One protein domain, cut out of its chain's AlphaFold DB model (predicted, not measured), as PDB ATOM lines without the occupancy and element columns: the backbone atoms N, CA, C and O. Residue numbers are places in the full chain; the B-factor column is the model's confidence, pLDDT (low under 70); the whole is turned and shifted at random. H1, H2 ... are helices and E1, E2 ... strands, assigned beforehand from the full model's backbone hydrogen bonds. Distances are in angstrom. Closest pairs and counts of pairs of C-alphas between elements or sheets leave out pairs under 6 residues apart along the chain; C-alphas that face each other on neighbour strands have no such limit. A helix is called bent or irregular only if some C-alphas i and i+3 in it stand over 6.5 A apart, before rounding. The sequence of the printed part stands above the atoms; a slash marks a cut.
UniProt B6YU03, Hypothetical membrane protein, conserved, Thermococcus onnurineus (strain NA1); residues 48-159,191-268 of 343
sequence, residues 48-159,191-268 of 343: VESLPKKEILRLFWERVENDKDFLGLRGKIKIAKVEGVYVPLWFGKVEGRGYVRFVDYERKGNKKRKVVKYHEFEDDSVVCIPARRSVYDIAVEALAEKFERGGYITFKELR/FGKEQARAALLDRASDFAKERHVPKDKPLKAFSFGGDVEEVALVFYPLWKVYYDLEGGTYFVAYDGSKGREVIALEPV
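What this domain is: This is residues 48 to 159 and 191 to 268 of the 343 residues of the protein "Hypothetical membrane protein, conserved" of Thermococcus onnurineus (strain NA1) (UniProt B6YU03). A long sheet of five strands is bent into an arch, with H2 and H3 in its hollow and the sheet curled round them. H1 packs on the sheet near one end, and the turn of the hairpin E1 and E2 makes the other end. The printed part has 190 residues, with three named helices and five named strands that follow along the chain as H1 E1 E2 H2 H3 E3 E4 E5; the sheet, in the order E2 E1 E3 E4 E5, is antiparallel and the class is mixed, helices and strands. It is loose, with a radius of gyration of the C-alphas of 21.5 A and spans of 64 by 47 by 29 A.

Where its parts are: E1, residues 78 to 108, begins at C-alpha 78 (43.721, -75.800, 14.122), is 64.4 A long and bends by 94 degrees at residue 86. E2, residues 111 to 130, is 49.6 A long; E3, residues 219 to 245, 44.2 A. E4 is residues 248 to 255; E5, residues 261 to 267, ends at C-alpha 267 (52.920, -67.535, 6.736). H1 is residues 53 to 66, H2 138 to 147, and H3 193 to 212, 27.7 A long.

How they stand to each other: E1 pairs with E3, N 89 to O 234 at 2.8 A, and with E2, N 104 to O 115 at 2.8 A. E3, E4 and E5 form a meander, each strand the antiparallel neighbour of the one before, with N 241 to O 252 at 2.9 A and N 253 to O 263 at 2.8 A. H3 is on the sheet; the C-alphas of Ser 205 and Phe 224 of E3, their closest, are 5.6 A apart. H2 is on one face, making two layers, helix and sheet; its closest C-alpha to E2 is Ala 144, 5.4 A from Cys 128. H1 is on the sheet at a height of 8.3 A, only just over E3 and E4 with 3 C-alphas on each. Every O i to N i+4 pair is within hydrogen-bond range in H1 and H3, but 4 of 6 in H2.

The domain as a whole: The C-alphas farthest apart, of Lys 54 and Gly 109, are 66.6 A apart. Residues 160 to 190 are not printed, and C-alphas 159 and 191 are 21.1 A apart. The link from H1 to E1 is long. The pLDDT is under 70 at residues 134 to 136 and 151 to 154.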
ATOM      1  N   VAL A  48      32.519 -49.875  24.016       94.88
ATOM      2  CA  VAL A  48      31.782 -50.283  22.810       94.88
ATOM      3  C   VAL A  48      31.334 -51.733  22.959       94.88
ATOM      4  O   VAL A  48      32.076 -52.569  23.462       94.88
ATOM      5  N   GLU A  49      30.121 -52.080  22.540       93.00
ATOM      6  CA  GLU A  49      29.673 -53.474  22.625       93.00
ATOM      7  C   GLU A  49      30.475 -54.387  21.684       93.00
ATOM      8  O   GLU A  49      30.822 -54.019  20.559       93.00
ATOM      9  N   SER A  50      30.788 -55.589  22.169       94.25
ATOM     10  CA  SER A  50      31.507 -56.604  21.404       94.25
ATOM     11  C   SER A  50      30.546 -57.572  20.725       94.25
ATOM     12  O   SER A  50      29.608 -58.081  21.337       94.25
ATOM     13  N   LEU A  51      30.887 -57.968  19.504       94.38
ATOM     14  CA  LEU A  51      30.382 -59.175  18.875       94.38
ATOM     15  C   LEU A  51      30.716 -60.406  19.733       94.38
ATOM     16  O   LEU A  51      31.773 -60.463  20.378       94.38
ATOM     17  N   PRO A  52      29.845 -61.427  19.734       93.81
ATOM     18  CA  PRO A  52      30.105 -62.657  20.457       93.81
ATOM     19  C   PRO A  52      31.214 -63.469  19.776       93.81
ATOM     20  O   PRO A  52      31.311 -63.519  18.551       93.81
ATOM     21  N   LYS A  53      31.976 -64.235  20.567       94.25
ATOM     22  CA  LYS A  53      33.044 -65.142  20.091       94.25
ATOM     23  C   LYS A  53      32.649 -66.006  18.885       94.25
ATOM     24  O   LYS A  53      33.465 -66.249  18.002       94.25
ATOM     25  N   LYS A  54      31.401 -66.492  18.851       94.88
ATOM     26  CA  LYS A  54      30.878 -67.320  17.752       94.88
ATOM     27  C   LYS A  54      30.867 -66.566  16.419       94.88
ATOM     28  O   LYS A  54      31.176 -67.163  15.395       94.88
ATOM     29  N   GLU A  55      30.535 -65.281  16.446       95.88
ATOM     30  CA  GLU A  55      30.509 -64.435  15.254       95.88
ATOM     31  C   GLU A  55      31.923 -64.166  14.741       95.88
ATOM     32  O   GLU A  55      32.192 -64.338  13.558       95.88
ATOM     33  N   ILE A  56      32.861 -63.870  15.644       96.12
ATOM     34  CA  ILE A  56      34.283 -63.711  15.304       96.12
ATOM     35  C   ILE A  56      34.850 -64.983  14.665       96.12
ATOM     36  O   ILE A  56      35.551 -64.924  13.658       96.12
ATOM     37  N   LEU A  57      34.511 -66.152  15.214       96.38
ATOM     38  CA  LEU A  57      34.896 -67.436  14.630       96.38
ATOM     39  C   LEU A  57      34.291 -67.652  13.239       96.38
ATOM     40  O   LEU A  57      34.970 -68.187  12.367       96.38
ATOM     41  N   ARG A  58      33.036 -67.238  13.020       96.69
ATOM     42  CA  ARG A  58      32.395 -67.305  11.702       96.69
ATOM     43  C   ARG A  58      33.154 -66.450  10.688       96.69
ATOM     44  O   ARG A  58      33.490 -66.955   9.625       96.69
ATOM     45  N   LEU A  59      33.468 -65.204  11.048       96.12
ATOM     46  CA  LEU A  59      34.216 -64.266  10.204       96.12
ATOM     47  C   LEU A  59      35.618 -64.790   9.873       96.12
ATOM     48  O   LEU A  59      36.059 -64.700   8.730       96.12
ATOM     49  N   PHE A  60      36.292 -65.412  10.843       95.50
ATOM     50  CA  PHE A  60      37.573 -66.073  10.605       95.50
ATOM     51  C   PHE A  60      37.476 -67.200   9.574       95.50
ATOM     52  O   PHE A  60      38.284 -67.256   8.646       95.50
ATOM     53  N   TRP A  61      36.492 -68.092   9.702       94.62
ATOM     54  CA  TRP A  61      36.324 -69.173   8.732       94.62
ATOM     55  C   TRP A  61      35.894 -68.657   7.358       94.62
ATOM     56  O   TRP A  61      36.418 -69.133   6.356       94.62
ATOM     57  N   GLU A  62      35.040 -67.635   7.299       93.38
ATOM     58  CA  GLU A  62      34.657 -66.965   6.052       93.38
ATOM     59  C   GLU A  62      35.877 -66.355   5.338       93.38
ATOM     60  O   GLU A  62      36.056 -66.554   4.134       93.38
ATOM     61  N   ARG A  63      36.782 -65.693   6.073       90.38
ATOM     62  CA  ARG A  63      38.077 -65.225   5.540       90.38
ATOM     63  C   ARG A  63      38.881 -66.384   4.950       90.38
ATOM     64  O   ARG A  63      39.308 -66.318   3.799       90.38
ATOM     65  N   VAL A  64      39.081 -67.452   5.724       90.44
ATOM     66  CA  VAL A  64      39.840 -68.651   5.316       90.44
ATOM     67  C   VAL A  64      39.216 -69.328   4.083       90.44
ATOM     68  O   VAL A  64      39.915 -69.927   3.257       90.44
ATOM     69  N   GLU A  65      37.896 -69.249   3.937       89.31
ATOM     70  CA  GLU A  65      37.174 -69.764   2.779       89.31
ATOM     71  C   GLU A  65      37.316 -68.882   1.536       89.31
ATOM     72  O   GLU A  65      37.383 -69.401   0.419       89.31
ATOM     73  N   ASN A  66      37.423 -67.572   1.707       88.00
ATOM     74  CA  ASN A  66      37.515 -66.635   0.593       88.00
ATOM     75  C   ASN A  66      38.957 -66.388   0.123       88.00
ATOM     76  O   ASN A  66      39.174 -66.062  -1.048       88.00
ATOM     77  N   ASP A  67      39.961 -66.579   0.983       84.94
ATOM     78  CA  ASP A  67      41.356 -66.362   0.609       84.94
ATOM     79  C   ASP A  67      41.951 -67.571  -0.143       84.94
ATOM     80  O   ASP A  67      42.008 -68.719   0.319       84.94
ATOM     81  N   LYS A  68      42.451 -67.282  -1.350       81.81
ATOM     82  CA  LYS A  68      43.130 -68.238  -2.230       81.81
ATOM     83  C   LYS A  68      44.377 -68.835  -1.575       81.81
ATOM     84  O   LYS A  68      44.720 -69.983  -1.854       81.81
ATOM     85  N   ASP A  69      45.012 -68.104  -0.664       79.56
ATOM     86  CA  ASP A  69      46.155 -68.572   0.119       79.56
ATOM     87  C   ASP A  69      45.794 -69.601   1.180       79.56
ATOM     88  O   ASP A  69      46.690 -70.141   1.820       79.56
ATOM     89  N   PHE A  70      44.522 -69.940   1.364       81.75
ATOM     90  CA  PHE A  70      44.101 -71.018   2.257       81.75
ATOM     91  C   PHE A  70      43.469 -72.197   1.510       81.75
ATOM     92  O   PHE A  70      43.182 -73.233   2.118       81.75
ATOM     93  N   LEU A  71      43.386 -72.132   0.173       78.50
ATOM     94  CA  LEU A  71      42.995 -73.268  -0.666       78.50
ATOM     95  C   LEU A  71      43.893 -74.484  -0.372       78.50
ATOM     96  O   LEU A  71      45.126 -74.387  -0.361       78.50
ATOM     97  N   GLY A  72      43.262 -75.621  -0.064       79.25
ATOM     98  CA  GLY A  72      43.929 -76.882   0.283       79.25
ATOM     99  C   GLY A  72      44.540 -76.965   1.690       79.25
ATOM    100  O   GLY A  72      45.004 -78.036   2.074       79.25
ATOM    101  N   LEU A  73      44.531 -75.880   2.477       80.50
ATOM    102  CA  LEU A  73      45.039 -75.870   3.859       80.50
ATOM    103  C   LEU A  73      43.945 -75.703   4.915       80.50
ATOM    104  O   LEU A  73      44.228 -75.900   6.090       80.50
ATOM    105  N   ARG A  74      42.700 -75.418   4.513       81.50
ATOM    106  CA  ARG A  74      41.563 -75.230   5.435       81.50
ATOM    107  C   ARG A  74      41.440 -76.355   6.463       81.50
ATOM    108  O   ARG A  74      41.356 -76.089   7.651       81.50
ATOM    109  N   GLY A  75      41.533 -77.611   6.015       82.62
ATOM    110  CA  GLY A  75      41.458 -78.788   6.892       82.62
ATOM    111  C   GLY A  75      42.686 -79.023   7.781       82.62
ATOM    112  O   GLY A  75      42.646 -79.889   8.648       82.62
ATOM    113  N   LYS A  76      43.781 -78.280   7.575       88.38
ATOM    114  CA  LYS A  76      44.991 -78.349   8.409       88.38
ATOM    115  C   LYS A  76      45.030 -77.275   9.497       88.38
ATOM    116  O   LYS A  76      45.852 -77.389  10.401       88.38
ATOM    117  N   ILE A  77      44.187 -76.246   9.397       91.62
ATOM    118  CA  ILE A  77      44.121 -75.164  10.379       91.62
ATOM    119  C   ILE A  77      43.527 -75.711  11.671       91.62
ATOM    120  O   ILE A  77      42.436 -76.283  11.672       91.62
ATOM    121  N   LYS A  78      44.228 -75.498  12.782       93.31
ATOM    122  CA  LYS A  78      43.721 -75.800  14.122       93.31
ATOM    123  C   LYS A  78      43.663 -74.516  14.924       93.31
ATOM    124  O   LYS A  78      44.678 -73.860  15.105       93.31
ATOM    125  N   ILE A  79      42.483 -74.146  15.407       95.25
ATOM    126  CA  ILE A  79      42.344 -72.968  16.267       95.25
ATOM    127  C   ILE A  79      42.952 -73.305  17.628       95.25
ATOM    128  O   ILE A  79      42.449 -74.182  18.327       95.25
ATOM    129  N   ALA A  80      44.027 -72.609  17.985       94.00
ATOM    130  CA  ALA A  80      44.757 -72.810  19.231       94.00
ATOM    131  C   ALA A  80      44.107 -72.032  20.383       94.00
ATOM    132  O   ALA A  80      43.874 -72.573  21.462       94.00
ATOM    133  N   LYS A  81      43.775 -70.754  20.154       94.75
ATOM    134  CA  LYS A  81      43.165 -69.876  21.162       94.75
ATOM    135  C   LYS A  81      42.323 -68.800  20.487       94.75
ATOM    136  O   LYS A  81      42.666 -68.307  19.420       94.75
ATOM    137  N   VAL A  82      41.234 -68.397  21.133       95.12
ATOM    138  CA  VAL A  82      40.474 -67.202  20.745       95.12
ATOM    139  C   VAL A  82      40.360 -66.321  21.971       95.12
ATOM    140  O   VAL A  82      39.758 -66.739  22.962       95.12
ATOM    141  N   GLU A  83      40.956 -65.144  21.888       93.19
ATOM    142  CA  GLU A  83      41.098 -64.193  22.983       93.19
ATOM    143  C   GLU A  83      40.372 -62.901  22.617       93.19
ATOM    144  O   GLU A  83      40.578 -62.373  21.527       93.19
ATOM    145  N   GLY A  84      39.496 -62.427  23.498       93.19
ATOM    146  CA  GLY A  84      38.768 -61.173  23.335       93.19
ATOM    147  C   GLY A  84      39.017 -60.296  24.549       93.19
ATOM    148  O   GLY A  84      38.819 -60.751  25.674       93.19
ATOM    149  N   VAL A  85      39.456 -59.064  24.316       93.12
ATOM    150  CA  VAL A  85      39.796 -58.107  25.372       93.12
ATOM    151  C   VAL A  85      39.248 -56.724  25.049       93.12
ATOM    152  O   VAL A  85      39.162 -56.327  23.887       93.12
ATOM    153  N   TYR A  86      38.901 -55.982  26.090       93.62
ATOM    154  CA  TYR A  86      38.588 -54.566  26.031       93.62
ATOM    155  C   TYR A  86      39.867 -53.757  26.200       93.62
ATOM    156  O   TYR A  86      40.424 -53.651  27.293       93.62
ATOM    157  N   VAL A  87      40.336 -53.197  25.092       93.50
ATOM    158  CA  VAL A  87      41.569 -52.421  25.035       93.50
ATOM    159  C   VAL A  87      41.261 -50.961  25.360       93.50
ATOM    160  O   VAL A  87      40.431 -50.363  24.670       93.50
ATOM    161  N   PRO A  88      41.910 -50.365  26.372       93.94
ATOM    162  CA  PRO A  88      41.763 -48.950  26.655       93.94
ATOM    163  C   PRO A  88      42.542 -48.117  25.631       93.94
ATOM    164  O   PRO A  88      43.755 -48.274  25.458       93.94
ATOM    165  N   LEU A  89      41.833 -47.217  24.960       94.62
ATOM    166  CA  LEU A  89      42.358 -46.303  23.954       94.62
ATOM    167  C   LEU A  89      42.076 -44.862  24.380       94.62
ATOM    168  O   LEU A  89      40.930 -44.504  24.659       94.62
ATOM    169  N   TRP A  90      43.115 -44.034  24.413       95.56
ATOM    170  CA  TRP A  90      42.981 -42.598  24.613       95.56
ATOM    171  C   TRP A  90      42.700 -41.921  23.281       95.56
ATOM    172  O   TRP A  90      43.438 -42.102  22.319       95.56
ATOM    173  N   PHE A  91      41.663 -41.098  23.254       96.12
ATOM    174  CA  PHE A  91      41.303 -40.237  22.140       96.12
ATOM    175  C   PHE A  91      41.519 -38.788  22.539       96.12
ATOM    176  O   PHE A  91      41.145 -38.393  23.643       96.12
ATOM    177  N   GLY A  92      42.087 -37.998  21.635       95.31
ATOM    178  CA  GLY A  92      42.321 -36.575  21.837       95.31
ATOM    179  C   GLY A  92      41.867 -35.770  20.637       95.31
ATOM    180  O   GLY A  92      42.223 -36.123  19.514       95.31
ATOM    181  N   LYS A  93      41.121 -34.688  20.878       94.25
ATOM    182  CA  LYS A  93      40.943 -33.622  19.886       94.25
ATOM    183  C   LYS A  93      42.090 -32.633  20.058       94.25
ATOM    184  O   LYS A  93      42.270 -32.091  21.149       94.25
ATOM    185  N   VAL A  94      42.887 -32.454  19.011       94.44
ATOM    186  CA  VAL A  94      44.090 -31.624  19.030       94.44
ATOM    187  C   VAL A  94      43.974 -30.565  17.952       94.44
ATOM    188  O   VAL A  94      43.871 -30.889  16.768       94.44
ATOM    189  N   GLU A  95      44.047 -29.310  18.382       93.25
ATOM    190  CA  GLU A  95      44.142 -28.157  17.498       93.25
ATOM    191  C   GLU A  95      45.552 -27.581  17.602       93.25
ATOM    192  O   GLU A  95      46.091 -27.350  18.689       93.25
ATOM    193  N   GLY A  96      46.189 -27.378  16.456       93.56
ATOM    194  CA  GLY A  96      47.566 -26.927  16.420       93.56
ATOM    195  C   GLY A  96      47.938 -26.230  15.131       93.56
ATOM    196  O   GLY A  96      47.221 -26.221  14.131       93.56
ATOM    197  N   ARG A  97      49.108 -25.606  15.169       95.69
ATOM    198  CA  ARG A  97      49.701 -24.898  14.045       95.69
ATOM    199  C   ARG A  97      51.132 -25.347  13.873       95.69
ATOM    200  O   ARG A  97      51.856 -25.636  14.826       95.69
ATOM    201  N   GLY A  98      51.547 -25.417  12.625       95.62
ATOM    202  CA  GLY A  98      52.863 -25.903  12.288       95.62
ATOM    203  C   GLY A  98      53.409 -25.263  11.037       95.62
ATOM    204  O   GLY A  98      52.761 -24.481  10.343       95.62
ATOM    205  N   TYR A  99      54.650 -25.615  10.745       96.06
ATOM    206  CA  TYR A  99      55.272 -25.249   9.492       96.06
ATOM    207  C   TYR A  99      56.095 -26.397   8.938       96.06
ATOM    208  O   TYR A  99      56.673 -27.215   9.663       96.06
ATOM    209  N   VAL A 100      56.215 -26.405   7.616       96.12
ATOM    210  CA  VAL A 100      57.087 -27.316   6.890       96.12
ATOM    211  C   VAL A 100      58.055 -26.530   6.013       96.12
ATOM    212  O   VAL A 100      57.689 -25.592   5.302       96.12
ATOM    213  N   ARG A 101      59.331 -26.920   6.066       95.12
ATOM    214  CA  ARG A 101      60.378 -26.474   5.142       95.12
ATOM    215  C   ARG A 101      60.870 -27.671   4.359       95.12
ATOM    216  O   ARG A 101      61.414 -28.604   4.948       95.12
ATOM    217  N   PHE A 102      60.741 -27.630   3.042       93.12
ATOM    218  CA  PHE A 102      61.195 -28.708   2.166       93.12
ATOM    219  C   PHE A 102      61.922 -28.165   0.940       93.12
ATOM    220  O   PHE A 102      61.793 -26.998   0.561       93.12
ATOM    221  N   VAL A 103      62.743 -29.015   0.333       91.69
ATOM    222  CA  VAL A 103      63.460 -28.687  -0.897       91.69
ATOM    223  C   VAL A 103      62.588 -29.023  -2.099       91.69
ATOM    224  O   VAL A 103      62.187 -30.168  -2.274       91.69
ATOM    225  N   ASP A 104      62.365 -28.038  -2.960       89.94
ATOM    226  CA  ASP A 104      61.739 -28.198  -4.264       89.94
ATOM    227  C   ASP A 104      62.744 -27.907  -5.392       89.94
ATOM    228  O   ASP A 104      63.730 -27.182  -5.208       89.94
ATOM    229  N   TYR A 105      62.505 -28.474  -6.571       86.94
ATOM    230  CA  TYR A 105      63.350 -28.267  -7.747       86.94
ATOM    231  C   TYR A 105      62.539 -27.599  -8.850       86.94
ATOM    232  O   TYR A 105      61.816 -28.257  -9.595       86.94
ATOM    233  N   GLU A 106      62.687 -26.285  -8.986       87.00
ATOM    234  CA  GLU A 106      61.989 -25.524 -10.019       87.00
ATOM    235  C   GLU A 106      62.817 -25.453 -11.302       87.00
ATOM    236  O   GLU A 106      64.043 -25.273 -11.288       87.00
ATOM    237  N   ARG A 107      62.133 -25.595 -12.438       80.19
ATOM    238  CA  ARG A 107      62.744 -25.542 -13.765       80.19
ATOM    239  C   ARG A 107      62.519 -24.152 -14.359       80.19
ATOM    240  O   ARG A 107      61.391 -23.791 -14.671       80.19
ATOM    241  N   LYS A 108      63.594 -23.376 -14.531       75.06
ATOM    242  CA  LYS A 108      63.585 -22.123 -15.309       75.06
ATOM    243  C   LYS A 108      64.420 -22.335 -16.571       75.06
ATOM    244  O   LYS A 108      65.650 -22.345 -16.519       75.06
ATOM    245  N   GLY A 109      63.747 -22.565 -17.701       79.12
ATOM    246  CA  GLY A 109      64.393 -22.948 -18.960       79.12
ATOM    247  C   GLY A 109      65.123 -24.296 -18.851       79.12
ATOM    248  O   GLY A 109      64.553 -25.286 -18.391       79.12
ATOM    249  N   ASN A 110      66.405 -24.334 -19.232       77.94
ATOM    250  CA  ASN A 110      67.244 -25.541 -19.158       77.94
ATOM    251  C   ASN A 110      67.949 -25.760 -17.808       77.94
ATOM    252  O   ASN A 110      68.610 -26.781 -17.631       77.94
ATOM    253  N   LYS A 111      67.818 -24.845 -16.836       74.44
ATOM    254  CA  LYS A 111      68.472 -24.974 -15.524       74.44
ATOM    255  C   LYS A 111      67.470 -25.422 -14.456       74.44
ATOM    256  O   LYS A 111      66.390 -24.845 -14.317       74.44
ATOM    257  N   LYS A 112      67.845 -26.447 -13.680       81.69
ATOM    258  CA  LYS A 112      67.157 -26.826 -12.437       81.69
ATOM    259  C   LYS A 112      67.726 -25.994 -11.297       81.69
ATOM    260  O   LYS A 112      68.936 -26.003 -11.078       81.69
ATOM    261  N   ARG A 113      66.866 -25.290 -10.565       86.75
ATOM    262  CA  ARG A 113      67.258 -24.537  -9.372       86.75
ATOM    263  C   ARG A 113      66.681 -25.217  -8.140       86.75
ATOM    264  O   ARG A 113      65.496 -25.526  -8.095       86.75
ATOM    265  N   LYS A 114      67.531 -25.421  -7.134       88.50
ATOM    266  CA  LYS A 114      67.110 -25.841  -5.799       88.50
ATOM    267  C   LYS A 114      66.451 -24.651  -5.103       88.50
ATOM    268  O   LYS A 114      67.087 -23.607  -4.958       88.50
ATOM    269  N   VAL A 115      65.203 -24.806  -4.690       90.56
ATOM    270  CA  VAL A 115      64.431 -23.787  -3.976       90.56
ATOM    271  C   VAL A 115      63.973 -24.395  -2.657       90.56
ATOM    272  O   VAL A 115      63.540 -25.541  -2.619       90.56
ATOM    273  N   VAL A 116      64.109 -23.665  -1.554       91.75
ATOM    274  CA  VAL A 116      63.523 -24.086  -0.277       91.75
ATOM    275  C   VAL A 116      62.146 -23.452  -0.198       91.75
ATOM    276  O   VAL A 116      62.042 -22.229  -0.252       91.75
ATOM    277  N   LYS A 117      61.107 -24.280  -0.110       91.69
ATOM    278  CA  LYS A 117      59.735 -23.822   0.098       91.69
ATOM    279  C   LYS A 117      59.390 -23.887   1.575       91.69
ATOM    280  O   LYS A 117      59.863 -24.765   2.299       91.69
ATOM    281  N   TYR A 118      58.587 -22.921   1.987       93.94
ATOM    282  CA  TYR A 118      58.060 -22.777   3.330       93.94
ATOM    283  C   TYR A 118      56.545 -22.677   3.232       93.94
ATOM    284  O   TYR A 118      56.040 -21.950   2.376       93.94
ATOM    285  N   HIS A 119      55.851 -23.424   4.078       93.50
ATOM    286  CA  HIS A 119      54.403 -23.387   4.183       93.50
ATOM    287  C   HIS A 119      54.020 -23.551   5.651       93.50
ATOM    288  O   HIS A 119      54.491 -24.483   6.309       93.50
ATOM    289  N   GLU A 120      53.198 -22.636   6.147       95.94
ATOM    290  CA  GLU A 120      52.529 -22.751   7.441       95.94
ATOM    291  C   GLU A 120      51.197 -23.460   7.248       95.94
ATOM    292  O   GLU A 120      50.557 -23.316   6.210       95.94
ATOM    293  N   PHE A 121      50.794 -24.241   8.236       93.50
ATOM    294  CA  PHE A 121      49.526 -24.945   8.214       93.50
ATOM    295  C   PHE A 121      48.874 -24.885   9.590       93.50
ATOM    296  O   PHE A 121      49.549 -24.867  10.622       93.50
ATOM    297  N   GLU A 122      47.550 -24.877   9.580       92.69
ATOM    298  CA  GLU A 122      46.728 -25.126  10.757       92.69
ATOM    299  C   GLU A 122      46.147 -26.528  10.640       92.69
ATOM    300  O   GLU A 122      45.940 -27.041   9.532       92.69
ATOM    301  N   ASP A 123      45.942 -27.166  11.781       90.81
ATOM    302  CA  ASP A 123      45.545 -28.552  11.829       90.81
ATOM    303  C   ASP A 123      44.620 -28.832  13.011       90.81
ATOM    304  O   ASP A 123      44.972 -28.569  14.158       90.81
ATOM    305  N   ASP A 124      43.452 -29.383  12.700       91.25
ATOM    306  CA  ASP A 124      42.532 -29.989  13.657       91.25
ATOM    307  C   ASP A 124      42.498 -31.490  13.357       91.25
ATOM    308  O   ASP A 124      42.271 -31.920  12.211       91.25
ATOM    309  N   SER A 125      42.784 -32.290  14.380       91.88
ATOM    310  CA  SER A 125      42.789 -33.740  14.280       91.88
ATOM    311  C   SER A 125      42.238 -34.418  15.523       91.88
ATOM    312  O   SER A 125      42.409 -33.965  16.654       91.88
ATOM    313  N   VAL A 126      41.608 -35.569  15.296       94.12
ATOM    314  CA  VAL A 126      41.337 -36.543  16.347       94.12
ATOM    315  C   VAL A 126      42.344 -37.660  16.199       94.12
ATOM    316  O   VAL A 126      42.350 -38.378  15.195       94.12
ATOM    317  N   VAL A 127      43.187 -37.795  17.212       94.50
ATOM    318  CA  VAL A 127      44.196 -38.846  17.292       94.50
ATOM    319  C   VAL A 127      43.862 -39.829  18.394       94.50
ATOM    320  O   VAL A 127      43.124 -39.522  19.334       94.50
ATOM    321  N   CYS A 128      44.391 -41.036  18.242       94.44
ATOM    322  CA  CYS A 128      44.160 -42.142  19.146       94.44
ATOM    323  C   CYS A 128      45.500 -42.770  19.518       94.44
ATOM    324  O   CYS A 128      46.343 -42.975  18.648       94.44
ATOM    325  N   ILE A 129      45.688 -43.077  20.798       94.12
ATOM    326  CA  ILE A 129      46.850 -43.820  21.285       94.12
ATOM    327  C   ILE A 129      46.397 -44.945  22.221       94.12
ATOM    328  O   ILE A 129      45.432 -44.779  22.974       94.12
ATOM    329  N   PRO A 130      47.098 -46.085  22.246       93.50
ATOM    330  CA  PRO A 130      46.863 -47.104  23.258       93.50
ATOM    331  C   PRO A 130      47.166 -46.573  24.662       93.50
ATOM    332  O   PRO A 130      48.200 -45.947  24.892       93.50
ATOM    333  N   ALA A 131      46.300 -46.866  25.634       90.44
ATOM    334  CA  ALA A 131      46.541 -46.493  27.030       90.44
ATOM    335  C   ALA A 131      47.524 -47.431  27.748       90.44
ATOM    336  O   ALA A 131      47.804 -47.240  28.929       90.44
ATOM    337  N   ARG A 132      48.045 -48.447  27.049       86.88
ATOM    338  CA  ARG A 132      49.047 -49.384  27.558       86.88
ATOM    339  C   ARG A 132      50.328 -49.303  26.740       86.88
ATOM    340  O   ARG A 132      50.287 -49.445  25.525       86.88
ATOM    341  N   ARG A 133      51.458 -49.107  27.419       74.50
ATOM    342  CA  ARG A 133      52.817 -49.059  26.854       74.50
ATOM    343  C   ARG A 133      53.545 -50.392  26.998       74.50
ATOM    344  O   ARG A 133      54.439 -50.686  26.211       74.50
ATOM    345  N   SER A 134      53.204 -51.190  28.012       59.53
ATOM    346  CA  SER A 134      53.996 -52.358  28.416       59.53
ATOM    347  C   SER A 134      53.886 -53.552  27.461       59.53
ATOM    348  O   SER A 134      54.693 -54.475  27.539       59.53
ATOM    349  N   VAL A 135      52.897 -53.554  26.562       56.91
ATOM    350  CA  VAL A 135      52.714 -54.589  25.541       56.91
ATOM    351  C   VAL A 135      52.442 -53.899  24.211       56.91
ATOM    352  O   VAL A 135      51.309 -53.511  23.938       56.91
ATOM    353  N   TYR A 136      53.482 -53.762  23.382       59.41
ATOM    354  CA  TYR A 136      53.349 -53.379  21.974       59.41
ATOM    355  C   TYR A 136      52.639 -54.502  21.209       59.41
ATOM    356  O   TYR A 136      53.255 -55.292  20.491       59.41
ATOM    357  N   ASP A 137      51.330 -54.619  21.407       80.25
ATOM    358  CA  ASP A 137      50.491 -55.462  20.577       80.25
ATOM    359  C   ASP A 137      50.246 -54.717  19.264       80.25
ATOM    360  O   ASP A 137      49.503 -53.739  19.200       80.25
ATOM    361  N   ILE A 138      50.893 -55.185  18.199       86.69
ATOM    362  CA  ILE A 138      50.768 -54.623  16.851       86.69
ATOM    363  C   ILE A 138      49.306 -54.524  16.384       86.69
ATOM    364  O   ILE A 138      48.989 -53.656  15.572       86.69
ATOM    365  N   ALA A 139      48.408 -55.375  16.896       90.25
ATOM    366  CA  ALA A 139      46.984 -55.283  16.603       90.25
ATOM    367  C   ALA A 139      46.323 -54.075  17.271       90.25
ATOM    368  O   ALA A 139      45.443 -53.464  16.675       90.25
ATOM    369  N   VAL A 140      46.750 -53.711  18.478       91.69
ATOM    370  CA  VAL A 140      46.232 -52.544  19.200       91.69
ATOM    371  C   VAL A 140      46.666 -51.250  18.510       91.69
ATOM    372  O   VAL A 140      45.834 -50.377  18.286       91.69
ATOM    373  N   GLU A 141      47.928 -51.161  18.090       90.12
ATOM    374  CA  GLU A 141      48.433 -50.014  17.317       90.12
ATOM    375  C   GLU A 141      47.707 -49.885  15.971       90.12
ATOM    376  O   GLU A 141      47.183 -48.827  15.631       90.12
ATOM    377  N   ALA A 142      47.584 -50.993  15.228       90.75
ATOM    378  CA  ALA A 142      46.856 -51.008  13.961       90.75
ATOM    379  C   ALA A 142      45.367 -50.660  14.133       90.75
ATOM    380  O   ALA A 142      44.755 -50.109  13.221       90.75
ATOM    381  N   LEU A 143      44.769 -50.978  15.285       92.00
ATOM    382  CA  LEU A 143      43.411 -50.561  15.622       92.00
ATOM    383  C   LEU A 143      43.345 -49.050  15.896       92.00
ATOM    384  O   LEU A 143      42.454 -48.389  15.365       92.00
ATOM    385  N   ALA A 144      44.278 -48.501  16.681       92.38
ATOM    386  CA  ALA A 144      44.333 -47.074  17.004       92.38
ATOM    387  C   ALA A 144      44.493 -46.209  15.740       92.38
ATOM    388  O   ALA A 144      43.699 -45.289  15.528       92.38
ATOM    389  N   GLU A 145      45.415 -46.585  14.842       89.75
ATOM    390  CA  GLU A 145      45.639 -45.928  13.543       89.75
ATOM    391  C   GLU A 145      44.335 -45.819  12.713       89.75
ATOM    392  O   GLU A 145      44.096 -44.816  12.038       89.75
ATOM    393  N   LYS A 146      43.433 -46.816  12.775       89.00
ATOM    394  CA  LYS A 146      42.166 -46.815  12.004       89.00
ATOM    395  C   LYS A 146      41.184 -45.727  12.454       89.00
ATOM    396  O   LYS A 146      40.286 -45.357  11.680       89.00
ATOM    397  N   PHE A 147      41.339 -45.202  13.668       90.38
ATOM    398  CA  PHE A 147      40.463 -44.168  14.211       90.38
ATOM    399  C   PHE A 147      40.953 -42.741  13.996       90.38
ATOM    400  O   PHE A 147      40.177 -41.812  14.200       90.38
ATOM    401  N   GLU A 148      42.184 -42.545  13.540       88.75
ATOM    402  CA  GLU A 148      42.729 -41.203  13.360       88.75
ATOM    403  C   GLU A 148      42.027 -40.458  12.225       88.75
ATOM    404  O   GLU A 148      41.766 -41.000  11.143       88.75
ATOM    405  N   ARG A 149      41.686 -39.194  12.469       84.19
ATOM    406  CA  ARG A 149      40.994 -38.320  11.517       84.19
ATOM    407  C   ARG A 149      41.639 -36.943  11.546       84.19
ATOM    408  O   ARG A 149      42.039 -36.464  12.599       84.19
ATOM    409  N   GLY A 150      41.724 -36.300  10.387       73.25
ATOM    410  CA  GLY A 150      42.207 -34.925  10.268       73.25
ATOM    411  C   GLY A 150      41.345 -34.108   9.317       73.25
ATOM    412  O   GLY A 150      40.714 -34.665   8.414       73.25
ATOM    413  N   GLY A 151      41.357 -32.789   9.497       64.62
ATOM    414  CA  GLY A 151      40.639 -31.833   8.651       64.62
ATOM    415  C   GLY A 151      39.174 -31.618   9.055       64.62
ATOM    416  O   GLY A 151      38.769 -31.919  10.167       64.62
ATOM    417  N   TYR A 152      38.353 -31.113   8.125       52.06
ATOM    418  CA  TYR A 152      36.986 -30.594   8.358       52.06
ATOM    419  C   TYR A 152      35.924 -31.596   8.866       52.06
ATOM    420  O   TYR A 152      34.756 -31.232   8.984       52.06
ATOM    421  N   ILE A 153      36.282 -32.861   9.100       58.28
ATOM    422  CA  ILE A 153      35.352 -33.906   9.567       58.28
ATOM    423  C   ILE A 153      35.300 -33.953  11.107       58.28
ATOM    424  O   ILE A 153      34.481 -34.674  11.679       58.28
ATOM    425  N   THR A 154      36.128 -33.169  11.799       62.03
ATOM    426  CA  THR A 154      36.096 -33.093  13.259       62.03
ATOM    427  C   THR A 154      34.876 -32.301  13.738       62.03
ATOM    428  O   THR A 154      34.668 -31.150  13.353       62.03
ATOM    429  N   PHE A 155      34.036 -32.920  14.573       76.50
ATOM    430  CA  PHE A 155      32.953 -32.207  15.249       76.50
ATOM    431  C   PHE A 155      33.517 -31.335  16.372       76.50
ATOM    432  O   PHE A 155      34.595 -31.605  16.899       76.50
ATOM    433  N   LYS A 156      32.745 -30.324  16.789       80.69
ATOM    434  CA  LYS A 156      33.137 -29.423  17.882       80.69
ATOM    435  C   LYS A 156      33.451 -30.167  19.186       80.69
ATOM    436  O   LYS A 156      34.386 -29.781  19.863       80.69
ATOM    437  N   GLU A 157      32.677 -31.206  19.499       86.44
ATOM    438  CA  GLU A 157      32.836 -32.027  20.706       86.44
ATOM    439  C   GLU A 157      33.387 -33.409  20.341       86.44
ATOM    440  O   GLU A 157      32.857 -34.075  19.436       86.44
ATOM    441  N   LEU A 158      34.378 -33.898  21.095       89.62
ATOM    442  CA  LEU A 158      35.022 -35.191  20.840       89.62
ATOM    443  C   LEU A 158      34.015 -36.343  20.903       89.62
ATOM    444  O   LEU A 158      34.029 -37.242  20.060       89.62
ATOM    445  N   ARG A 159      33.075 -36.286  21.851       89.12
ATOM    446  CA  ARG A 159      32.021 -37.297  22.019       89.12
ATOM    447  C   ARG A 159      31.189 -37.511  20.752       89.12
ATOM    448  O   ARG A 159      30.795 -38.644  20.470       89.12
ATOM    449  N   PHE A 191      48.915 -45.448  32.101       85.75
ATOM    450  CA  PHE A 191      49.121 -44.031  32.405       85.75
ATOM    451  C   PHE A 191      47.806 -43.239  32.399       85.75
ATOM    452  O   PHE A 191      46.865 -43.573  31.669       85.75
ATOM    453  N   GLY A 192      47.777 -42.175  33.206       86.56
ATOM    454  CA  GLY A 192      46.623 -41.306  33.404       86.56
ATOM    455  C   GLY A 192      46.461 -40.225  32.331       86.56
ATOM    456  O   GLY A 192      47.195 -40.147  31.341       86.56
ATOM    457  N   LYS A 193      45.473 -39.351  32.540       88.75
ATOM    458  CA  LYS A 193      45.060 -38.313  31.575       88.75
ATOM    459  C   LYS A 193      46.160 -37.322  31.213       88.75
ATOM    460  O   LYS A 193      46.264 -36.941  30.051       88.75
ATOM    461  N   GLU A 194      46.970 -36.891  32.174       88.38
ATOM    462  CA  GLU A 194      47.985 -35.863  31.916       88.38
ATOM    463  C   GLU A 194      49.141 -36.413  31.072       88.38
ATOM    464  O   GLU A 194      49.552 -35.775  30.100       88.38
ATOM    465  N   GLN A 195      49.594 -37.648  31.324       90.81
ATOM    466  CA  GLN A 195      50.536 -38.297  30.406       90.81
ATOM    467  C   GLN A 195      49.892 -38.614  29.052       90.81
ATOM    468  O   GLN A 195      50.577 -38.559  28.029       90.81
ATOM    469  N   ALA A 196      48.593 -38.934  29.028       92.62
ATOM    470  CA  ALA A 196      47.865 -39.157  27.786       92.62
ATOM    471  C   ALA A 196      47.817 -37.901  26.920       92.62
ATOM    472  O   ALA A 196      48.054 -37.998  25.723       92.62
ATOM    473  N   ARG A 197      47.600 -36.717  27.505       94.62
ATOM    474  CA  ARG A 197      47.630 -35.439  26.777       94.62
ATOM    475  C   ARG A 197      48.953 -35.204  26.063       94.62
ATOM    476  O   ARG A 197      48.946 -34.896  24.876       94.62
ATOM    477  N   ALA A 198      50.073 -35.395  26.758       94.12
ATOM    478  CA  ALA A 198      51.391 -35.243  26.148       94.12
ATOM    479  C   ALA A 198      51.586 -36.224  24.975       94.12
ATOM    480  O   ALA A 198      51.975 -35.819  23.884       94.12
ATOM    481  N   ALA A 199      51.228 -37.496  25.169       94.44
ATOM    482  CA  ALA A 199      51.360 -38.516  24.132       94.44
ATOM    483  C   ALA A 199      50.394 -38.311  22.943       94.44
ATOM    484  O   ALA A 199      50.746 -38.605  21.803       94.44
ATOM    485  N   LEU A 200      49.192 -37.778  23.183       95.62
ATOM    486  CA  LEU A 200      48.237 -37.405  22.138       95.62
ATOM    487  C   LEU A 200      48.763 -36.227  21.312       95.62
ATOM    488  O   LEU A 200      48.658 -36.257  20.090       95.62
ATOM    489  N   LEU A 201      49.371 -35.221  21.947       95.56
ATOM    490  CA  LEU A 201      49.995 -34.106  21.232       95.56
ATOM    491  C   LEU A 201      51.168 -34.578  20.358       95.56
ATOM    492  O   LEU A 201      51.266 -34.180  19.195       95.56
ATOM    493  N   ASP A 202      52.007 -35.475  20.880       95.31
ATOM    494  CA  ASP A 202      53.083 -36.105  20.107       95.31
ATOM    495  C   ASP A 202      52.518 -36.883  18.908       95.31
ATOM    496  O   ASP A 202      52.991 -36.721  17.778       95.31
ATOM    497  N   ARG A 203      51.444 -37.663  19.106       95.19
ATOM    498  CA  ARG A 203      50.808 -38.398  18.006       95.19
ATOM    499  C   ARG A 203      50.178 -37.469  16.968       95.19
ATOM    500  O   ARG A 203      50.299 -37.736  15.774       95.19
ATOM    501  N   ALA A 204      49.554 -36.370  17.391       95.25
ATOM    502  CA  ALA A 204      49.030 -35.341  16.495       95.25
ATOM    503  C   ALA A 204      50.141 -34.681  15.669       95.25
ATOM    504  O   ALA A 204      49.959 -34.465  14.473       95.25
ATOM    505  N   SER A 205      51.315 -34.450  16.263       95.50
ATOM    506  CA  SER A 205      52.504 -33.974  15.547       95.50
ATOM    507  C   SER A 205      52.927 -34.940  14.436       95.50
ATOM    508  O   SER A 205      53.121 -34.522  13.290       95.50
ATOM    509  N   ASP A 206      52.997 -36.241  14.734       94.50
ATOM    510  CA  ASP A 206      53.315 -37.267  13.736       94.50
ATOM    511  C   ASP A 206      52.239 -37.363  12.646       94.50
ATOM    512  O   ASP A 206      52.553 -37.389  11.453       94.50
ATOM    513  N   PHE A 207      50.962 -37.326  13.023       93.19
ATOM    514  CA  PHE A 207      49.848 -37.378  12.081       93.19
ATOM    515  C   PHE A 207      49.783 -36.132  11.174       93.19
ATOM    516  O   PHE A 207      49.532 -36.233   9.967       93.19
ATOM    517  N   ALA A 208      50.069 -34.945  11.713       93.19
ATOM    518  CA  ALA A 208      50.206 -33.711  10.942       93.19
ATOM    519  C   ALA A 208      51.403 -33.789   9.982       93.19
ATOM    520  O   ALA A 208      51.305 -33.387   8.819       93.19
ATOM    521  N   LYS A 209      52.524 -34.366  10.427       93.12
ATOM    522  CA  LYS A 209      53.695 -34.606   9.579       93.12
ATOM    523  C   LYS A 209      53.352 -35.509   8.396       93.12
ATOM    524  O   LYS A 209      53.726 -35.191   7.271       93.12
ATOM    525  N   GLU A 210      52.620 -36.598   8.620       91.56
ATOM    526  CA  GLU A 210      52.196 -37.531   7.567       91.56
ATOM    527  C   GLU A 210      51.313 -36.878   6.489       91.56
ATOM    528  O   GLU A 210      51.382 -37.275   5.320       91.56
ATOM    529  N   ARG A 211      50.506 -35.874   6.864       89.69
ATOM    530  CA  ARG A 211      49.601 -35.156   5.952       89.69
ATOM    531  C   ARG A 211      50.247 -33.978   5.236       89.69
ATOM    532  O   ARG A 211      50.014 -33.799   4.042       89.69
ATOM    533  N   HIS A 212      51.042 -33.183   5.946       91.19
ATOM    534  CA  HIS A 212      51.558 -31.909   5.433       91.19
ATOM    535  C   HIS A 212      52.969 -32.010   4.848       91.19
ATOM    536  O   HIS A 212      53.364 -31.154   4.054       91.19
ATOM    537  N   VAL A 213      53.753 -33.039   5.198       91.12
ATOM    538  CA  VAL A 213      55.095 -33.224   4.627       91.12
ATOM    539  C   VAL A 213      55.015 -33.939   3.272       91.12
ATOM    540  O   VAL A 213      54.532 -35.072   3.201       91.12
ATOM    541  N   PRO A 214      55.551 -33.347   2.185       89.25
ATOM    542  CA  PRO A 214      55.598 -34.018   0.890       89.25
ATOM    543  C   PRO A 214      56.471 -35.277   0.947       89.25
ATOM    544  O   PRO A 214      57.651 -35.211   1.299       89.25
ATOM    545  N   LYS A 215      55.907 -36.427   0.564       88.38
ATOM    546  CA  LYS A 215      56.575 -37.741   0.647       88.38
ATOM    547  C   LYS A 215      57.753 -37.893  -0.323       88.38
ATOM    548  O   LYS A 215      58.634 -38.716  -0.100       88.38
ATOM    549  N   ASP A 216      57.763 -37.119  -1.402       87.44
ATOM    550  CA  ASP A 216      58.728 -37.180  -2.501       87.44
ATOM    551  C   ASP A 216      59.858 -36.142  -2.390       87.44
ATOM    552  O   ASP A 216      60.779 -36.141  -3.211       87.44
ATOM    553  N   LYS A 217      59.814 -35.254  -1.387       88.06
ATOM    554  CA  LYS A 217      60.741 -34.119  -1.284       88.06
ATOM    555  C   LYS A 217      61.613 -34.192  -0.031       88.06
ATOM    556  O   LYS A 217      61.129 -34.557   1.039       88.06
ATOM    557  N   PRO A 218      62.896 -33.787  -0.110       89.44
ATOM    558  CA  PRO A 218      63.755 -33.729   1.066       89.44
ATOM    559  C   PRO A 218      63.232 -32.718   2.093       89.44
ATOM    560  O   PRO A 218      63.203 -31.508   1.833       89.44
ATOM    561  N   LEU A 219      62.871 -33.214   3.276       92.50
ATOM    562  CA  LEU A 219      62.482 -32.393   4.418       92.50
ATOM    563  C   LEU A 219      63.707 -31.659   4.986       92.50
ATOM    564  O   LEU A 219      64.782 -32.237   5.145       92.50
ATOM    565  N   LYS A 220      63.549 -30.369   5.288       93.56
ATOM    566  CA  LYS A 220      64.561 -29.546   5.965       93.56
ATOM    567  C   LYS A 220      64.213 -29.276   7.416       93.56
ATOM    568  O   LYS A 220      65.099 -29.342   8.256       93.56
ATOM    569  N   ALA A 221      62.958 -28.947   7.687       94.38
ATOM    570  CA  ALA A 221      62.460 -28.747   9.037       94.38
ATOM    571  C   ALA A 221      60.951 -28.984   9.070       94.38
ATOM    572  O   ALA A 221      60.253 -28.680   8.100       94.38
ATOM    573  N   PHE A 222      60.477 -29.489  10.197       95.94
ATOM    574  CA  PHE A 222      59.069 -29.634  10.531       95.94
ATOM    575  C   PHE A 222      58.908 -29.230  11.992       95.94
ATOM    576  O   PHE A 222      59.749 -29.590  12.814       95.94
ATOM    577  N   SER A 223      57.859 -28.474  12.286       96.06
ATOM    578  CA  SER A 223      57.452 -28.154  13.648       96.06
ATOM    579  C   SER A 223      55.939 -28.147  13.699       96.06
ATOM    580  O   SER A 223      55.298 -27.621  12.790       96.06
ATOM    581  N   PHE A 224      55.400 -28.682  14.780       96.19
ATOM    582  CA  PHE A 224      53.989 -28.641  15.106       96.19
ATOM    583  C   PHE A 224      53.872 -28.326  16.592       96.19
ATOM    584  O   PHE A 224      54.588 -28.911  17.403       96.19
ATOM    585  N   GLY A 225      53.029 -27.359  16.924       94.62
ATOM    586  CA  GLY A 225      52.683 -27.015  18.294       94.62
ATOM    587  C   GLY A 225      51.181 -26.817  18.385       94.62
ATOM    588  O   GLY A 225      50.565 -26.284  17.462       94.62
ATOM    589  N   GLY A 226      50.589 -27.254  19.482       92.50
ATOM    590  CA  GLY A 226      49.151 -27.206  19.682       92.50
ATOM    591  C   GLY A 226      48.791 -27.650  21.085       92.50
ATOM    592  O   GLY A 226      49.674 -27.960  21.886       92.50
ATOM    593  N   ASP A 227      47.494 -27.705  21.337       94.12
ATOM    594  CA  ASP A 227      46.930 -28.081  22.622       94.12
ATOM    595  C   ASP A 227      45.881 -29.180  22.434       94.12
ATOM    596  O   ASP A 227      45.195 -29.264  21.411       94.12
ATOM    597  N   VAL A 228      45.763 -30.048  23.439       95.12
ATOM    598  CA  VAL A 228      44.741 -31.101  23.469       95.12
ATOM    599  C   VAL A 228      43.496 -30.549  24.155       95.12
ATOM    600  O   VAL A 228      43.448 -30.458  25.387       95.12
ATOM    601  N   GLU A 229      42.490 -30.191  23.360       92.69
ATOM    602  CA  GLU A 229      41.254 -29.565  23.835       92.69
ATOM    603  C   GLU A 229      40.440 -30.516  24.716       92.69
ATOM    604  O   GLU A 229      40.088 -30.208  25.857       92.69
ATOM    605  N   GLU A 230      40.185 -31.712  24.191       92.75
ATOM    606  CA  GLU A 230      39.354 -32.734  24.814       92.75
ATOM    607  C   GLU A 230      40.071 -34.080  24.791       92.75
ATOM    608  O   GLU A 230      40.778 -34.411  23.838       92.75
ATOM    609  N   VAL A 231      39.858 -34.869  25.845       94.56
ATOM    610  CA  VAL A 231      40.411 -36.217  25.992       94.56
ATOM    611  C   VAL A 231      39.301 -37.159  26.418       94.56
ATOM    612  O   VAL A 231      38.540 -36.829  27.325       94.56
ATOM    613  N   ALA A 232      39.252 -38.340  25.812       95.25
ATOM    614  CA  ALA A 232      38.343 -39.411  26.188       95.25
ATOM    615  C   ALA A 232      39.070 -40.757  26.258       95.25
ATOM    616  O   ALA A 232      39.969 -41.024  25.464       95.25
ATOM    617  N   LEU A 233      38.658 -41.615  27.187       95.25
ATOM    618  CA  LEU A 233      39.098 -43.005  27.274       95.25
ATOM    619  C   LEU A 233      38.004 -43.904  26.705       95.25
ATOM    620  O   LEU A 233      36.850 -43.808  27.117       95.25
ATOM    621  N   VAL A 234      38.352 -44.798  25.788       95.50
ATOM    622  CA  VAL A 234      37.404 -45.757  25.216       95.50
ATOM    623  C   VAL A 234      37.931 -47.171  25.391       95.50
ATOM    624  O   VAL A 234      39.008 -47.503  24.905       95.50
ATOM    625  N   PHE A 235      37.144 -48.026  26.036       94.62
ATOM    626  CA  PHE A 235      37.359 -49.466  26.048       94.62
ATOM    627  C   PHE A 235      36.787 -50.076  24.774       94.62
ATOM    628  O   PHE A 235      35.572 -50.249  24.630       94.62
ATOM    629  N   TYR A 236      37.674 -50.391  23.834       95.44
ATOM    630  CA  TYR A 236      37.302 -50.927  22.533       95.44
ATOM    631  C   TYR A 236      37.538 -52.443  22.473       95.44
ATOM    632  O   TYR A 236      38.628 -52.899  22.832       95.44
ATOM    633  N   PRO A 237      36.558 -53.249  22.026       95.50
ATOM    634  CA  PRO A 237      36.720 -54.694  21.973       95.50
ATOM    635  C   PRO A 237      37.647 -55.088  20.818       95.50
ATOM    636  O   PRO A 237      37.423 -54.724  19.663       95.50
ATOM    637  N   LEU A 238      38.673 -55.875  21.122       95.12
ATOM    638  CA  LEU A 238      39.602 -56.457  20.158       95.12
ATOM    639  C   LEU A 238      39.607 -57.973  20.332       95.12
ATOM    640  O   LEU A 238      39.794 -58.481  21.438       95.12
ATOM    641  N   TRP A 239      39.449 -58.699  19.229       95.94
ATOM    642  CA  TRP A 239      39.555 -60.155  19.223       95.94
ATOM    643  C   TRP A 239      40.796 -60.615  18.482       95.94
ATOM    644  O   TRP A 239      41.092 -60.112  17.407       95.94
ATOM    645  N   LYS A 240      41.476 -61.629  19.010       95.19
ATOM    646  CA  LYS A 240      42.580 -62.335  18.358       95.19
ATOM    647  C   LYS A 240      42.242 -63.814  18.243       95.19
ATOM    648  O   LYS A 240      41.958 -64.486  19.236       95.19
ATOM    649  N   VAL A 241      42.279 -64.324  17.017       96.19
ATOM    650  CA  VAL A 241      42.141 -65.751  16.719       96.19
ATOM    651  C   VAL A 241      43.531 -66.296  16.431       96.19
ATOM    652  O   VAL A 241      44.097 -66.018  15.377       96.19
ATOM    653  N   TYR A 242      44.071 -67.058  17.377       95.12
ATOM    654  CA  TYR A 242      45.328 -67.782  17.244       95.12
ATOM    655  C   TYR A 242      45.067 -69.161  16.650       95.12
ATOM    656  O   TYR A 242      44.203 -69.902  17.131       95.12
ATOM    657  N   TYR A 243      45.831 -69.528  15.632       94.31
ATOM    658  CA  TYR A 243      45.694 -70.811  14.965       94.31
ATOM    659  C   TYR A 243      47.047 -71.375  14.551       94.31
ATOM    660  O   TYR A 243      47.968 -70.643  14.192       94.31
ATOM    661  N   ASP A 244      47.135 -72.698  14.574       92.75
ATOM    662  CA  ASP A 244      48.294 -73.442  14.120       92.75
ATOM    663  C   ASP A 244      48.105 -73.863  12.668       92.75
ATOM    664  O   ASP A 244      47.054 -74.380  12.265       92.75
ATOM    665  N   LEU A 245      49.157 -73.664  11.881       88.75
ATOM    666  CA  LEU A 245      49.229 -74.082  10.492       88.75
ATOM    667  C   LEU A 245      50.647 -74.557  10.166       88.75
ATOM    668  O   LEU A 245      51.611 -73.814  10.319       88.75
ATOM    669  N   GLU A 246      50.762 -75.805   9.703       83.81
ATOM    670  CA  GLU A 246      52.026 -76.407   9.234       83.81
ATOM    671  C   GLU A 246      53.203 -76.262  10.225       83.81
ATOM    672  O   GLU A 246      54.353 -76.107   9.828       83.81
ATOM    673  N   GLY A 247      52.909 -76.336  11.529       81.75
ATOM    674  CA  GLY A 247      53.905 -76.279  12.605       81.75
ATOM    675  C   GLY A 247      54.241 -74.874  13.119       81.75
ATOM    676  O   GLY A 247      55.049 -74.766  14.035       81.75
ATOM    677  N   GLY A 248      53.629 -73.817  12.574       85.44
ATOM    678  CA  GLY A 248      53.718 -72.452  13.107       85.44
ATOM    679  C   GLY A 248      52.397 -71.972  13.707       85.44
ATOM    680  O   GLY A 248      51.330 -72.368  13.235       85.44
ATOM    681  N   THR A 249      52.477 -71.098  14.711       89.50
ATOM    682  CA  THR A 249      51.318 -70.419  15.310       89.50
ATOM    683  C   THR A 249      51.214 -69.000  14.764       89.50
ATOM    684  O   THR A 249      52.180 -68.237  14.773       89.50
ATOM    685  N   TYR A 250      50.020 -68.650  14.308       91.81
ATOM    686  CA  TYR A 250      49.694 -67.393  13.645       91.81
ATOM    687  C   TYR A 250      48.475 -66.767  14.306       91.81
ATOM    688  O   TYR A 250      47.769 -67.433  15.068       91.81
ATOM    689  N   PHE A 251      48.205 -65.495  14.014       93.25
ATOM    690  CA  PHE A 251      46.962 -64.889  14.465       93.25
ATOM    691  C   PHE A 251      46.394 -63.870  13.490       93.25
ATOM    692  O   PHE A 251      47.113 -63.202  12.748       93.25
ATOM    693  N   VAL A 252      45.073 -63.735  13.558       94.50
ATOM    694  CA  VAL A 252      44.330 -62.636  12.941       94.50
ATOM    695  C   VAL A 252      43.599 -61.882  14.038       94.50
ATOM    696  O   VAL A 252      42.974 -62.495  14.909       94.50
ATOM    697  N   ALA A 253      43.696 -60.558  14.000       95.44
ATOM    698  CA  ALA A 253      42.988 -59.671  14.899       95.44
ATOM    699  C   ALA A 253      41.783 -59.028  14.204       95.44
ATOM    700  O   ALA A 253      41.870 -58.609  13.048       95.44
ATOM    701  N   TYR A 254      40.682 -58.911  14.937       95.62
ATOM    702  CA  TYR A 254      39.414 -58.362  14.481       95.62
ATOM    703  C   TYR A 254      38.963 -57.223  15.390       95.62
ATOM    704  O   TYR A 254      39.043 -57.315  16.617       95.62
ATOM    705  N   ASP A 255      38.426 -56.181  14.765       94.81
ATOM    706  CA  ASP A 255      37.605 -55.155  15.388       94.81
ATOM    707  C   ASP A 255      36.394 -55.856  16.004       94.81
ATOM    708  O   ASP A 255      35.557 -56.417  15.292       94.81
ATOM    709  N   GLY A 256      36.312 -55.857  17.330       93.38
ATOM    710  CA  GLY A 256      35.284 -56.585  18.051       93.38
ATOM    711  C   GLY A 256      33.894 -55.983  17.934       93.38
ATOM    712  O   GLY A 256      32.946 -56.690  18.235       93.38
ATOM    713  N   SER A 257      33.739 -54.740  17.478       93.69
ATOM    714  CA  SER A 257      32.424 -54.117  17.287       93.69
ATOM    715  C   SER A 257      31.861 -54.427  15.901       93.69
ATOM    716  O   SER A 257      30.703 -54.810  15.761       93.69
ATOM    717  N   LYS A 258      32.694 -54.296  14.859       92.62
ATOM    718  CA  LYS A 258      32.255 -54.420  13.456       92.62
ATOM    719  C   LYS A 258      32.644 -55.738  12.792       92.62
ATOM    720  O   LYS A 258      32.214 -55.991  11.670       92.62
ATOM    721  N   GLY A 259      33.497 -56.541  13.425       92.19
ATOM    722  CA  GLY A 259      34.005 -57.795  12.866       92.19
ATOM    723  C   GLY A 259      34.991 -57.609  11.709       92.19
ATOM    724  O   GLY A 259      35.276 -58.552  10.978       92.19
ATOM    725  N   ARG A 260      35.505 -56.393  11.502       92.94
ATOM    726  CA  ARG A 260      36.466 -56.108  10.429       92.94
ATOM    727  C   ARG A 260      37.863 -56.538  10.838       92.94
ATOM    728  O   ARG A 260      38.245 -56.406  11.995       92.94
ATOM    729  N   GLU A 261      38.652 -56.994   9.882       92.62
ATOM    730  CA  GLU A 261      40.044 -57.347  10.133       92.62
ATOM    731  C   GLU A 261      40.866 -56.103  10.488       92.62
ATOM    732  O   GLU A 261      40.790 -55.052   9.840       92.62
ATOM    733  N   VAL A 262      41.647 -56.219  11.556       92.19
ATOM    734  CA  VAL A 262      42.580 -55.183  11.999       92.19
ATOM    735  C   VAL A 262      43.961 -55.470  11.441       92.19
ATOM    736  O   VAL A 262      44.548 -54.600  10.806       92.19
ATOM    737  N   ILE A 263      44.457 -56.683  11.681       91.69
ATOM    738  CA  ILE A 263      45.751 -57.142  11.196       91.69
ATOM    739  C   ILE A 263      45.770 -58.669  11.100       91.69
ATOM    740  O   ILE A 263      45.178 -59.353  11.936       91.69
ATOM    741  N   ALA A 264      46.480 -59.209  10.115       90.31
ATOM    742  CA  ALA A 264      46.740 -60.641   9.984       90.31
ATOM    743  C   ALA A 264      48.250 -60.904   9.911       90.31
ATOM    744  O   ALA A 264      48.947 -60.276   9.108       90.31
ATOM    745  N   LEU A 265      48.748 -61.818  10.749       87.25
ATOM    746  CA  LEU A 265      50.133 -62.292  10.763       87.25
ATOM    747  C   LEU A 265      50.147 -63.758  10.352       87.25
ATOM    748  O   LEU A 265      49.870 -64.635  11.164       87.25
ATOM    749  N   GLU A 266      50.461 -64.007   9.085       84.19
ATOM    750  CA  GLU A 266      50.266 -65.305   8.429       84.19
ATOM    751  C   GLU A 266      51.555 -65.764   7.721       84.19
ATOM    752  O   GLU A 266      52.392 -64.926   7.357       84.19
ATOM    753  N   PRO A 267      51.747 -67.073   7.466       80.44
ATOM    754  CA  PRO A 267      52.920 -67.535   6.736       80.44
ATOM    755  C   PRO A 267      52.876 -67.080   5.279       80.44
ATOM    756  O   PRO A 267      51.865 -67.223   4.589       80.44
ATOM    757  N   VAL A 268      54.012 -66.618   4.753       74.88
ATOM    758  CA  VAL A 268      54.134 -66.397   3.307       74.88
ATOM    759  C   VAL A 268      54.252 -67.752   2.603       74.88
ATOM    760  O   VAL A 268      55.276 -68.430   2.703       74.88
TER     761      VAL A 268